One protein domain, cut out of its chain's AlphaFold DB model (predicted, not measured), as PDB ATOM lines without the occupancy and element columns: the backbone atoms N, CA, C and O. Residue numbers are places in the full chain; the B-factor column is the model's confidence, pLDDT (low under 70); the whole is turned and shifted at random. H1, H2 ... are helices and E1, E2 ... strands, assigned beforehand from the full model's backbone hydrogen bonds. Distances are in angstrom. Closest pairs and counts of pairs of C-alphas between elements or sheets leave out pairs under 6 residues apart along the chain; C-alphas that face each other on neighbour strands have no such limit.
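What this domain is: This is residues 4 to 91 of the 101 residues of an uncharacterized protein of Burkholderiales bacterium (UniProt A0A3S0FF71). A twisted sheet of four strands is built on a long hairpin, E2 and E3, whose two strands both bend sharply partway along their length, with the short strand E1 beside E3 and E4 beside E2. The short helix H2 packs on this sheet, while the longer helix H1 is set off from it, with residues 12 to 17 sticking out. The 88 printed residues hold two named helices and four named strands, in the order H1 E1 E2 E3 H2 E4; the sheet's order is E1 E3 E2 E4, mixed, and the class is mixed, helices and strands. The whole is compact, with a radius of gyration of the C-alphas of 13.0 A and spans of 35 by 30 by 26 A.

How they stand to each other: Look first at H1, residues 4 to 15, which is not on the sheet and in which every O i to N i+4 pair is within hydrogen-bond range. Go on to E1, residues 24 to 26, an edge strand and the parallel neighbour of E3, residues 57 to 68; N 25 and O 64 are 2.9 A apart. Next find E2, residues 35 to 47, which forms a hairpin with E3, antiparallel at 167 degrees, with N 41 and O 63 at 2.9 A and N 65 and O 39 at 2.8 A. E2 bends by 122 degrees at residue 44 and E3 by 103 degrees at residue 61; the closest C-alphas of E1 and E2, those of Thr 25 and Gly 47, are 6.8 A apart. H1 is apart from E2 and E3. H2, residues 73 to 77, is on the sheet at a height of 7.7 A, only just over none of the strands, with 2 of its C-alphas falling on E2. Its O i to N i+4 pairs within range are 0 of 1, its O i to N i+3 pairs 2 of 2. At the other edge E4, residues 86 to 90, is antiparallel to E2, with N 42 and O 88 at 2.9 A. The closest C-alphas of H2 and E4, those of Phe 77 and Pro 86, are 6.3 A apart. E3, H2 and E4 make a split strand-helix-strand unit, two strands running the same way with E2 between them in the sheet, and its crossover is right-handed.

Where its parts are: Find C-alpha 4 at (122.542, 113.028, 172.071); from there H1 runs 16.6 A to C-alpha 15. E1 spans 7.1 A. E2 begins at C-alpha 35, (113.077, 116.647, 163.696), and spans 18.2 A; E3 spans 22.9 A. H2 spans 7.5 A, and E4 runs 10.8 A to C-alpha 90 at (108.620, 103.480, 153.957).

The domain as a whole: The C-alphas farthest apart, Ala 15 and Arg 80, are 36.6 A apart. The printed part has no cut; the link from E3 to H2 is tight, the others are short and no link is long. The mean pLDDT of the printed part is 71.5; look for values under 70 at residues 27 to 32, 45 to 59, 74 and 76 to 85.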
ATOM      1  N   LEU A   4     122.240 114.318 171.447       79.31
ATOM      2  CA  LEU A   4     122.542 113.028 172.071       79.31
ATOM      3  C   LEU A   4     121.574 111.940 171.593       79.31
ATOM      4  O   LEU A   4     122.015 110.896 171.124       79.31
ATOM      5  N   LYS A   5     120.268 112.212 171.634       82.19
ATOM      6  CA  LYS A   5     119.244 111.267 171.171       82.19
ATOM      7  C   LYS A   5     119.369 110.980 169.670       82.19
ATOM      8  O   LYS A   5     119.191 109.843 169.252       82.19
ATOM      9  N   MET A   6     119.745 111.986 168.870       80.19
ATOM     10  CA  MET A   6     120.025 111.791 167.439       80.19
ATOM     11  C   MET A   6     121.208 110.838 167.230       80.19
ATOM     12  O   MET A   6     121.145 109.932 166.401       80.19
ATOM     13  N   HIS A   7     122.284 111.019 167.998       83.12
ATOM     14  CA  HIS A   7     123.460 110.154 167.947       83.12
ATOM     15  C   HIS A   7     123.130 108.710 168.365       83.12
ATOM     16  O   HIS A   7     123.545 107.759 167.710       83.12
ATOM     17  N   GLU A   8     122.350 108.530 169.431       87.94
ATOM     18  CA  GLU A   8     121.907 107.207 169.885       87.94
ATOM     19  C   GLU A   8     121.042 106.499 168.833       87.94
ATOM     20  O   GLU A   8     121.311 105.348 168.487       87.94
ATOM     21  N   TRP A   9     120.051 107.198 168.275       88.00
ATOM     22  CA  TRP A   9     119.154 106.647 167.260       88.00
ATOM     23  C   TRP A   9     119.886 106.288 165.959       88.00
ATOM     24  O   TRP A   9     119.713 105.194 165.421       88.00
ATOM     25  N   THR A  10     120.785 107.156 165.484       84.44
ATOM     26  CA  THR A  10     121.625 106.848 164.311       84.44
ATOM     27  C   THR A  10     122.540 105.646 164.558       84.44
ATOM     28  O   THR A  10     122.694 104.807 163.671       84.44
ATOM     29  N   GLY A  11     123.080 105.492 165.770       86.81
ATOM     30  CA  GLY A  11     123.818 104.291 166.167       86.81
ATOM     31  C   GLY A  11     122.974 103.013 166.096       86.81
ATOM     32  O   GLY A  11     123.449 101.987 165.608       86.81
ATOM     33  N   GLN A  12     121.711 103.075 166.523       89.44
ATOM     34  CA  GLN A  12     120.780 101.946 166.440       89.44
ATOM     35  C   GLN A  12     120.432 101.588 164.989       89.44
ATOM     36  O   GLN A  12     120.424 100.406 164.649       89.44
ATOM     37  N   LEU A  13     120.216 102.576 164.113       87.12
ATOM     38  CA  LEU A  13     119.985 102.327 162.684       87.12
ATOM     39  C   LEU A  13     121.165 101.604 162.029       87.12
ATOM     40  O   LEU A  13     120.972 100.636 161.292       87.12
ATOM     41  N   LEU A  14     122.391 102.046 162.322       87.19
ATOM     42  CA  LEU A  14     123.605 101.402 161.818       87.19
ATOM     43  C   LEU A  14     123.729  99.963 162.335       87.19
ATOM     44  O   LEU A  14     124.048  99.057 161.565       87.19
ATOM     45  N   ALA A  15     123.427  99.730 163.616       88.62
ATOM     46  CA  ALA A  15     123.409  98.388 164.199       88.62
ATOM     47  C   ALA A  15     122.330  97.483 163.576       88.62
ATOM     48  O   ALA A  15     122.542  96.278 163.447       88.62
ATOM     49  N   ALA A  16     121.205  98.058 163.142       86.88
ATOM     50  CA  ALA A  16     120.137  97.366 162.423       86.88
ATOM     51  C   ALA A  16     120.451  97.112 160.932       86.88
ATOM     52  O   ALA A  16     119.643  96.509 160.226       86.88
ATOM     53  N   GLY A  17     121.619  97.546 160.444       84.56
ATOM     54  CA  GLY A  17     122.073  97.304 159.073       84.56
ATOM     55  C   GLY A  17     121.632  98.357 158.055       84.56
ATOM     56  O   GLY A  17     121.690  98.094 156.853       84.56
ATOM     57  N   VAL A  18     121.197  99.540 158.499       84.19
ATOM     58  CA  VAL A  18     120.999 100.682 157.596       84.19
ATOM     59  C   VAL A  18     122.357 101.153 157.075       84.19
ATOM     60  O   VAL A  18     123.320 101.274 157.830       84.19
ATOM     61  N   ASP A  19     122.434 101.399 155.767       82.81
ATOM     62  CA  ASP A  19     123.664 101.825 155.102       82.81
ATOM     63  C   ASP A  19     124.138 103.183 155.641       82.81
ATOM     64  O   ASP A  19     123.390 104.160 155.660       82.81
ATOM     65  N   LYS A  20     125.401 103.255 156.067       79.56
ATOM     66  CA  LYS A  20     126.030 104.486 156.563       79.56
ATOM     67  C   LYS A  20     126.247 105.530 155.466       79.56
ATOM     68  O   LYS A  20     126.400 106.708 155.772       79.56
ATOM     69  N   ASP A  21     126.326 105.086 154.214       81.12
ATOM     70  CA  ASP A  21     126.529 105.949 153.053       81.12
ATOM     71  C   ASP A  21     125.181 106.385 152.451       81.12
ATOM     72  O   ASP A  21     125.143 107.044 151.406       81.12
ATOM     73  N   LEU A  22     124.074 106.045 153.129       79.94
ATOM     74  CA  LEU A  22     122.735 106.455 152.753       79.94
ATOM     75  C   LEU A  22     122.639 107.993 152.774       79.94
ATOM     76  O   LEU A  22     122.877 108.621 153.809       79.94
ATOM     77  N   PRO A  23     122.274 108.614 151.645       76.94
ATOM     78  CA  PRO A  23     122.021 110.043 151.574       76.94
ATOM     79  C   PRO A  23     120.934 110.446 152.569       76.94
ATOM     80  O   PRO A  23     119.903 109.780 152.659       76.94
ATOM     81  N   VAL A  24     121.152 111.555 153.271       77.06
ATOM     82  CA  VAL A  24     120.164 112.148 154.177       77.06
ATOM     83  C   VAL A  24     119.603 113.404 153.526       77.06
ATOM     84  O   VAL A  24     120.352 114.205 152.970       77.06
ATOM     85  N   THR A  25     118.287 113.568 153.582       73.19
ATOM     86  CA  THR A  25     117.591 114.770 153.122       73.19
ATOM     87  C   THR A  25     116.578 115.232 154.168       73.19
ATOM     88  O   THR A  25     116.173 114.469 155.048       73.19
ATOM     89  N   CYS A  26     116.196 116.500 154.084       70.19
ATOM     90  CA  CYS A  26     115.232 117.149 154.958       70.19
ATOM     91  C   CYS A  26     114.302 118.015 154.099       70.19
ATOM     92  O   CYS A  26     114.723 118.521 153.061       70.19
ATOM     93  N   LEU A  27     113.056 118.190 154.535       64.75
ATOM     94  CA  LEU A  27     112.012 118.938 153.821       64.75
ATOM     95  C   LEU A  27     112.261 120.456 153.696       64.75
ATOM     96  O   LEU A  27     111.591 121.129 152.918       64.75
ATOM     97  N   VAL A  28     113.195 121.011 154.468       63.72
ATOM     98  CA  VAL A  28     113.346 122.460 154.673       63.72
ATOM     99  C   VAL A  28     114.608 123.019 154.036       63.72
ATOM    100  O   VAL A  28     115.721 122.643 154.405       63.72
ATOM    101  N   ASP A  29     114.417 124.021 153.175       56.78
ATOM    102  CA  ASP A  29     115.464 124.949 152.757       56.78
ATOM    103  C   ASP A  29     115.658 126.035 153.827       56.78
ATOM    104  O   ASP A  29     114.882 126.986 153.946       56.78
ATOM    105  N   GLY A  30     116.740 125.915 154.593       56.81
ATOM    106  CA  GLY A  30     117.215 126.971 155.483       56.81
ATOM    107  C   GLY A  30     116.696 126.915 156.925       56.81
ATOM    108  O   GLY A  30     115.543 126.603 157.213       56.81
ATOM    109  N   TRP A  31     117.607 127.319 157.819       51.84
ATOM    110  CA  TRP A  31     117.533 127.315 159.288       51.84
ATOM    111  C   TRP A  31     117.495 125.921 159.943       51.84
ATOM    112  O   TRP A  31     116.990 124.968 159.362       51.84
ATOM    113  N   PRO A  32     118.088 125.760 161.142       65.56
ATOM    114  CA  PRO A  32     118.024 124.499 161.867       65.56
ATOM    115  C   PRO A  32     116.595 124.254 162.360       65.56
ATOM    116  O   PRO A  32     116.039 125.081 163.081       65.56
ATOM    117  N   HIS A  33     116.033 123.100 162.007       71.38
ATOM    118  CA  HIS A  33     114.728 122.650 162.487       71.38
ATOM    119  C   HIS A  33     114.882 121.434 163.388       71.38
ATOM    120  O   HIS A  33     115.770 120.598 163.203       71.38
ATOM    121  N   GLU A  34     114.004 121.329 164.379       75.00
ATOM    122  CA  GLU A  34     113.889 120.109 165.162       75.00
ATOM    123  C   GLU A  34     113.137 119.040 164.366       75.00
ATOM    124  O   GLU A  34     112.096 119.317 163.782       75.00
ATOM    125  N   VAL A  35     113.660 117.815 164.375       77.81
ATOM    126  CA  VAL A  35     113.077 116.647 163.696       77.81
ATOM    127  C   VAL A  35     112.150 115.891 164.656       77.81
ATOM    128  O   VAL A  35     112.530 115.683 165.819       77.81
ATOM    129  N   CYS A  36     110.966 115.495 164.181       79.12
ATOM    130  CA  CYS A  36     109.980 114.694 164.920       79.12
ATOM    131  C   CYS A  36     109.813 113.261 164.413       79.12
ATOM    132  O   CYS A  36     109.399 112.421 165.208       79.12
ATOM    133  N   ASP A  37     110.156 112.979 163.157       78.88
ATOM    134  CA  ASP A  37     110.100 111.627 162.595       78.88
ATOM    135  C   ASP A  37     111.195 111.416 161.536       78.88
ATOM    136  O   ASP A  37     111.873 112.356 161.103       78.88
ATOM    137  N   ALA A  38     111.379 110.173 161.105       81.50
ATOM    138  CA  ALA A  38     112.199 109.842 159.958       81.50
ATOM    139  C   ALA A  38     111.621 108.668 159.173       81.50
ATOM    140  O   ALA A  38     111.034 107.741 159.722       81.50
ATOM    141  N   ALA A  39     111.874 108.668 157.871       83.38
ATOM    142  CA  ALA A  39     111.424 107.613 156.981       83.38
ATOM    143  C   ALA A  39     112.483 107.277 155.931       83.38
ATOM    144  O   ALA A  39     113.366 108.075 155.617       83.38
ATOM    145  N   LEU A  40     112.384 106.085 155.348       84.81
ATOM    146  CA  LEU A  40     113.163 105.719 154.171       84.81
ATOM    147  C   LEU A  40     112.373 106.075 152.920       84.81
ATOM    148  O   LEU A  40     111.267 105.584 152.727       84.81
ATOM    149  N   ALA A  41     112.955 106.869 152.032       80.88
ATOM    150  CA  ALA A  41     112.369 107.142 150.728       80.88
ATOM    151  C   ALA A  41     113.182 106.483 149.612       80.88
ATOM    152  O   ALA A  41     114.395 106.293 149.724       80.88
ATOM    153  N   ILE A  42     112.506 106.129 148.522       81.94
ATOM    154  CA  ILE A  42     113.123 105.658 147.283       81.94
ATOM    155  C   ILE A  42     112.665 106.579 146.164       81.94
ATOM    156  O   ILE A  42     111.470 106.809 145.996       81.94
ATOM    157  N   GLY A  43     113.610 107.094 145.387       76.50
ATOM    158  CA  GLY A  43     113.299 107.898 144.214       76.50
ATOM    159  C   GLY A  43     114.417 108.851 143.852       76.50
ATOM    160  O   GLY A  43     115.571 108.656 144.240       76.50
ATOM    161  N   GLU A  44     114.069 109.860 143.063       73.75
ATOM    162  CA  GLU A  44     114.976 110.955 142.758       73.75
ATOM    163  C   GLU A  44     114.990 111.945 143.919       73.75
ATOM    164  O   GLU A  44     113.969 112.192 144.555       73.75
ATOM    165  N   TYR A  45     116.164 112.489 144.214       68.06
ATOM    166  CA  TYR A  45     116.317 113.512 145.234       68.06
ATOM    167  C   TYR A  45     117.390 114.517 144.845       68.06
ATOM    168  O   TYR A  45     118.371 114.206 144.155       68.06
ATOM    169  N   SER A  46     117.190 115.742 145.317       61.22
ATOM    170  CA  SER A  46     118.222 116.766 145.351       61.22
ATOM    171  C   SER A  46     119.083 116.481 146.571       61.22
ATOM    172  O   SER A  46     118.704 116.784 147.698       61.22
ATOM    173  N   GLY A  47     120.216 115.809 146.367       54.88
ATOM    174  CA  GLY A  47     121.174 115.624 147.452       54.88
ATOM    175  C   GLY A  47     121.749 116.976 147.854       54.88
ATOM    176  O   GLY A  47     122.232 117.701 146.979       54.88
ATOM    177  N   ASP A  48     121.727 117.286 149.151       54.69
ATOM    178  CA  ASP A  48     122.535 118.375 149.697       54.69
ATOM    179  C   ASP A  48     123.997 118.109 149.294       54.69
ATOM    180  O   ASP A  48     124.472 116.968 149.441       54.69
ATOM    181  N   PRO A  49     124.716 119.072 148.690       47.25
ATOM    182  CA  PRO A  49     126.142 118.925 148.477       47.25
ATOM    183  C   PRO A  49     126.826 118.633 149.816       47.25
ATOM    184  O   PRO A  49     127.091 119.519 150.623       47.25
ATOM    185  N   ALA A  50     127.183 117.363 150.031       50.59
ATOM    186  CA  ALA A  50     128.133 116.995 151.069       50.59
ATOM    187  C   ALA A  50     129.372 117.908 150.951       50.59
ATOM    188  O   ALA A  50     129.687 118.336 149.840       50.59
ATOM    189  N   PRO A  51     130.167 118.130 152.014       45.94
ATOM    190  CA  PRO A  51     131.354 119.003 151.971       45.94
ATOM    191  C   PRO A  51     132.380 118.676 150.863       45.94
ATOM    192  O   PRO A  51     133.323 119.427 150.637       45.94
ATOM    193  N   ARG A  52     132.225 117.525 150.197       45.59
ATOM    194  CA  ARG A  52     133.039 117.033 149.080       45.59
ATOM    195  C   ARG A  52     132.356 117.124 147.701       45.59
ATOM    196  O   ARG A  52     132.952 116.680 146.726       45.59
ATOM    197  N   MET A  53     131.129 117.637 147.596       42.12
ATOM    198  CA  MET A  53     130.372 117.772 146.345       42.12
ATOM    199  C   MET A  53     130.197 119.243 145.959       42.12
ATOM    200  O   MET A  53     129.843 120.082 146.775       42.12
ATOM    201  N   THR A  54     130.451 119.546 144.687       42.97
ATOM    202  CA  THR A  54     130.547 120.907 144.138       42.97
ATOM    203  C   THR A  54     129.226 121.491 143.619       42.97
ATOM    204  O   THR A  54     129.214 122.655 143.232       42.97
ATOM    205  N   ALA A  55     128.122 120.734 143.605       50.97
ATOM    206  CA  ALA A  55     126.793 121.224 143.217       50.97
ATOM    207  C   ALA A  55     125.675 120.250 143.637       50.97
ATOM    208  O   ALA A  55     125.934 119.060 143.846       50.97
ATOM    209  N   PHE A  56     124.431 120.744 143.679       55.06
ATOM    210  CA  PHE A  56     123.226 119.912 143.710       55.06
ATOM    211  C   PHE A  56     123.226 118.979 142.496       55.06
ATOM    212  O   PHE A  56     123.114 119.422 141.353       55.06
ATOM    213  N   ALA A  57     123.378 117.680 142.737       56.41
ATOM    214  CA  ALA A  57     123.292 116.662 141.701       56.41
ATOM    215  C   ALA A  57     122.017 115.848 141.920       56.41
ATOM    216  O   ALA A  57     121.805 115.324 143.014       56.41
ATOM    217  N   SER A  58     121.192 115.727 140.877       60.19
ATOM    218  CA  SER A  58     120.055 114.808 140.890       60.19
ATOM    219  C   SER A  58     120.597 113.384 140.984       60.19
ATOM    220  O   SER A  58     121.339 112.931 140.110       60.19
ATOM    221  N   LYS A  59     120.273 112.708 142.083       68.38
ATOM    222  CA  LYS A  59     120.612 111.306 142.319       68.38
ATOM    223  C   LYS A  59     119.324 110.510 142.459       68.38
ATOM    224  O   LYS A  59     118.302 111.052 142.871       68.38
ATOM    225  N   SER A  60     119.378 109.231 142.108       70.38
ATOM    226  CA  SER A  60     118.286 108.286 142.326       70.38
ATOM    227  C   SER A  60     118.751 107.164 143.242       70.38
ATOM    228  O   SER A  60     119.883 106.688 143.141       70.38
ATOM    229  N   GLY A  61     117.894 106.760 144.174       77.75
ATOM    230  CA  GLY A  61     118.220 105.691 145.107       77.75
ATOM    231  C   GLY A  61     117.380 105.722 146.370       77.75
ATOM    232  O   GLY A  61     116.332 106.363 146.427       77.75
ATOM    233  N   ARG A  62     117.856 104.989 147.378       80.19
ATOM    234  CA  ARG A  62     117.319 105.043 148.737       80.19
ATOM    235  C   ARG A  62     117.918 106.254 149.449       80.19
ATOM    236  O   ARG A  62     119.097 106.542 149.260       80.19
ATOM    237  N   MET A  63     117.130 106.914 150.280       81.25
ATOM    238  CA  MET A  63     117.559 108.035 151.113       81.25
ATOM    239  C   MET A  63     116.851 107.978 152.465       81.25
ATOM    240  O   MET A  63     115.731 107.472 152.560       81.25
ATOM    241  N   LEU A  64     117.500 108.506 153.497       83.56
ATOM    242  CA  LEU A  64     116.866 108.782 154.777       83.56
ATOM    243  C   LEU A  64     116.272 110.185 154.727       83.56
ATOM    244  O   LEU A  64     116.974 111.154 154.443       83.56
ATOM    245  N   VAL A  65     114.986 110.283 155.012       81.12
ATOM    246  CA  VAL A  65     114.261 111.541 155.087       81.12
ATOM    247  C   VAL A  65     114.011 111.859 156.548       81.12
ATOM    248  O   VAL A  65     113.497 111.017 157.279       81.12
ATOM    249  N   LEU A  66     114.372 113.069 156.959       80.94
ATOM    250  CA  LEU A  66     114.059 113.602 158.280       80.94
ATOM    251  C   LEU A  66     112.831 114.511 158.173       80.94
ATOM    252  O   LEU A  66     112.814 115.414 157.336       80.94
ATOM    253  N   GLU A  67     111.822 114.268 159.008       81.38
ATOM    254  CA  GLU A  67     110.589 115.054 159.088       81.38
ATOM    255  C   GLU A  67     110.724 116.141 160.168       81.38
ATOM    256  O   GLU A  67     110.836 115.822 161.359       81.38
ATOM    257  N   PRO A  68     110.753 117.431 159.791       78.19
ATOM    258  CA  PRO A  68     110.736 118.532 160.744       78.19
ATOM    259  C   PRO A  68     109.412 118.616 161.504       78.19
ATOM    260  O   PRO A  68     108.345 118.344 160.960       78.19
ATOM    261  N   ILE A  69     109.467 119.128 162.734       76.69
ATOM    262  CA  ILE A  69     108.273 119.556 163.468       76.69
ATOM    263  C   ILE A  69     107.478 120.554 162.606       76.69
ATOM    264  O   ILE A  69     108.055 121.494 162.066       76.69
ATOM    265  N   GLN A  70     106.152 120.374 162.540       74.12
ATOM    266  CA  GLN A  70     105.192 121.189 161.765       74.12
ATOM    267  C   GLN A  70     105.209 120.993 160.240       74.12
ATOM    268  O   GLN A  70     104.555 121.766 159.539       74.12
ATOM    269  N   GLN A  71     105.888 119.972 159.720       72.44
ATOM    270  CA  GLN A  71     105.807 119.604 158.305       72.44
ATOM    271  C   GLN A  71     105.389 118.150 158.156       72.44
ATOM    272  O   GLN A  71     105.672 117.351 159.041       72.44
ATOM    273  N   ASP A  72     104.697 117.838 157.057       72.25
ATOM    274  CA  ASP A  72     104.277 116.472 156.745       72.25
ATOM    275  C   ASP A  72     105.145 115.915 155.615       72.25
ATOM    276  O   ASP A  72     105.373 116.569 154.593       72.25
ATOM    277  N   LEU A  73     105.586 114.666 155.754       71.31
ATOM    278  CA  LEU A  73     106.259 113.933 154.676       71.31
ATOM    279  C   LEU A  73     105.481 113.912 153.347       71.31
ATOM    280  O   LEU A  73     106.092 113.701 152.299       71.31
ATOM    281  N   SER A  74     104.162 114.131 153.348       69.69
ATOM    282  CA  SER A  74     103.355 114.297 152.137       69.69
ATOM    283  C   SER A  74     103.849 115.432 151.243       69.69
ATOM    284  O   SER A  74     103.706 115.350 150.022       69.69
ATOM    285  N   ASP A  75     104.479 116.453 151.823       70.38
ATOM    286  CA  ASP A  75     104.973 117.618 151.092       70.38
ATOM    287  C   ASP A  75     106.186 117.270 150.209       70.38
ATOM    288  O   ASP A  75     106.349 117.859 149.142       70.38
ATOM    289  N   LEU A  76     106.965 116.222 150.540       66.50
ATOM    290  CA  LEU A  76     108.018 115.689 149.648       66.50
ATOM    291  C   LEU A  76     107.458 115.142 148.341       66.50
ATOM    292  O   LEU A  76     108.175 115.073 147.342       66.50
ATOM    293  N   PHE A  77     106.203 114.700 148.361       65.88
ATOM    294  CA  PHE A  77     105.529 114.150 147.197       65.88
ATOM    295  C   PHE A  77     104.811 115.211 146.379       65.88
ATOM    296  O   PHE A  77     104.287 114.886 145.312       65.88
ATOM    297  N   ASN A  78     104.783 116.463 146.848       64.12
ATOM    298  CA  ASN A  78     104.171 117.547 146.109       64.12
ATOM    299  C   ASN A  78     105.037 117.889 144.880       64.12
ATOM    300  O   ASN A  78     106.110 118.483 145.020       64.12
ATOM    301  N   PRO A  79     104.577 117.582 143.650       57.56
ATOM    302  CA  PRO A  79     105.377 117.774 142.440       57.56
ATOM    303  C   PRO A  79     105.624 119.252 142.114       57.56
ATOM    304  O   PRO A  79     106.416 119.565 141.228       57.56
ATOM    305  N   ARG A  80     104.889 120.165 142.769       57.06
ATOM    306  CA  ARG A  80     105.067 121.613 142.613       57.06
ATOM    307  C   ARG A  80     106.337 122.124 143.285       57.06
ATOM    308  O   ARG A  80     106.909 123.085 142.780       57.06
ATOM    309  N   ASP A  81     106.763 121.466 144.360       54.56
ATOM    310  CA  ASP A  81     107.850 121.932 145.224       54.56
ATOM    311  C   ASP A  81     109.110 121.076 145.024       54.56
ATOM    312  O   ASP A  81     110.211 121.596 144.849       54.56
ATOM    313  N   ALA A  82     108.941 119.757 144.916       53.75
ATOM    314  CA  ALA A  82     109.994 118.837 144.521       53.75
ATOM    315  C   ALA A  82     109.860 118.561 143.020       53.75
ATOM    316  O   ALA A  82     109.027 117.761 142.609       53.75
ATOM    317  N   ALA A  83     110.684 119.194 142.178       57.38
ATOM    318  CA  ALA A  83     110.658 119.000 140.719       57.38
ATOM    319  C   ALA A  83     110.631 117.514 140.282       57.38
ATOM    320  O   ALA A  83     110.147 117.196 139.195       57.38
ATOM    321  N   LYS A  84     111.155 116.620 141.135       63.78
ATOM    322  CA  LYS A  84     111.145 115.159 141.023       63.78
ATOM    323  C   LYS A  84     110.934 114.542 142.421       63.78
ATOM    324  O   LYS A  84     111.921 114.353 143.131       63.78
ATOM    325  N   PRO A  85     109.689 114.284 142.851       65.19
ATOM    326  CA  PRO A  85     109.429 113.734 144.177       65.19
ATOM    327  C   PRO A  85     109.883 112.264 144.282       65.19
ATOM    328  O   PRO A  85     109.951 111.565 143.261       65.19
ATOM    329  N   PRO A  86     110.146 111.750 145.499       70.06
ATOM    330  CA  PRO A  86     110.337 110.321 145.715       70.06
ATOM    331  C   PRO A  86     109.125 109.520 145.218       70.06
ATOM    332  O   PRO A  86     107.996 110.001 145.233       70.06
ATOM    333  N   THR A  87     109.333 108.275 144.791       72.25
ATOM    334  CA  THR A  87     108.246 107.413 144.296       72.25
ATOM    335  C   THR A  87     107.644 106.537 145.388       72.25
ATOM    336  O   THR A  87     106.526 106.047 145.237       72.25
ATOM    337  N   HIS A  88     108.368 106.330 146.488       78.81
ATOM    338  CA  HIS A  88     107.923 105.515 147.610       78.81
ATOM    339  C   HIS A  88     108.518 106.021 148.927       78.81
ATOM    340  O   HIS A  88     109.698 106.368 148.967       78.81
ATOM    341  N   VAL A  89     107.725 106.007 150.001       77.94
ATOM    342  CA  VAL A  89     108.186 106.227 151.378       77.94
ATOM    343  C   VAL A  89     107.769 105.041 152.235       77.94
ATOM    344  O   VAL A  89     106.599 104.670 152.288       77.94
ATOM    345  N   GLN A  90     108.753 104.479 152.919       80.50
ATOM    346  CA  GLN A  90     108.620 103.480 153.957       80.50
ATOM    347  C   GLN A  90     108.810 104.180 155.307       80.50
ATOM    348  O   GLN A  90     109.928 104.559 155.661       80.50
ATOM    349  N   ARG A  91     107.708 104.357 156.045       72.19
ATOM    350  CA  ARG A  91     107.722 104.927 157.405       72.19
ATOM    351  C   ARG A  91     108.205 103.924 158.455       72.19
ATOM    352  O   ARG A  91     108.820 104.318 159.434       72.19
TER     353      ARG A  91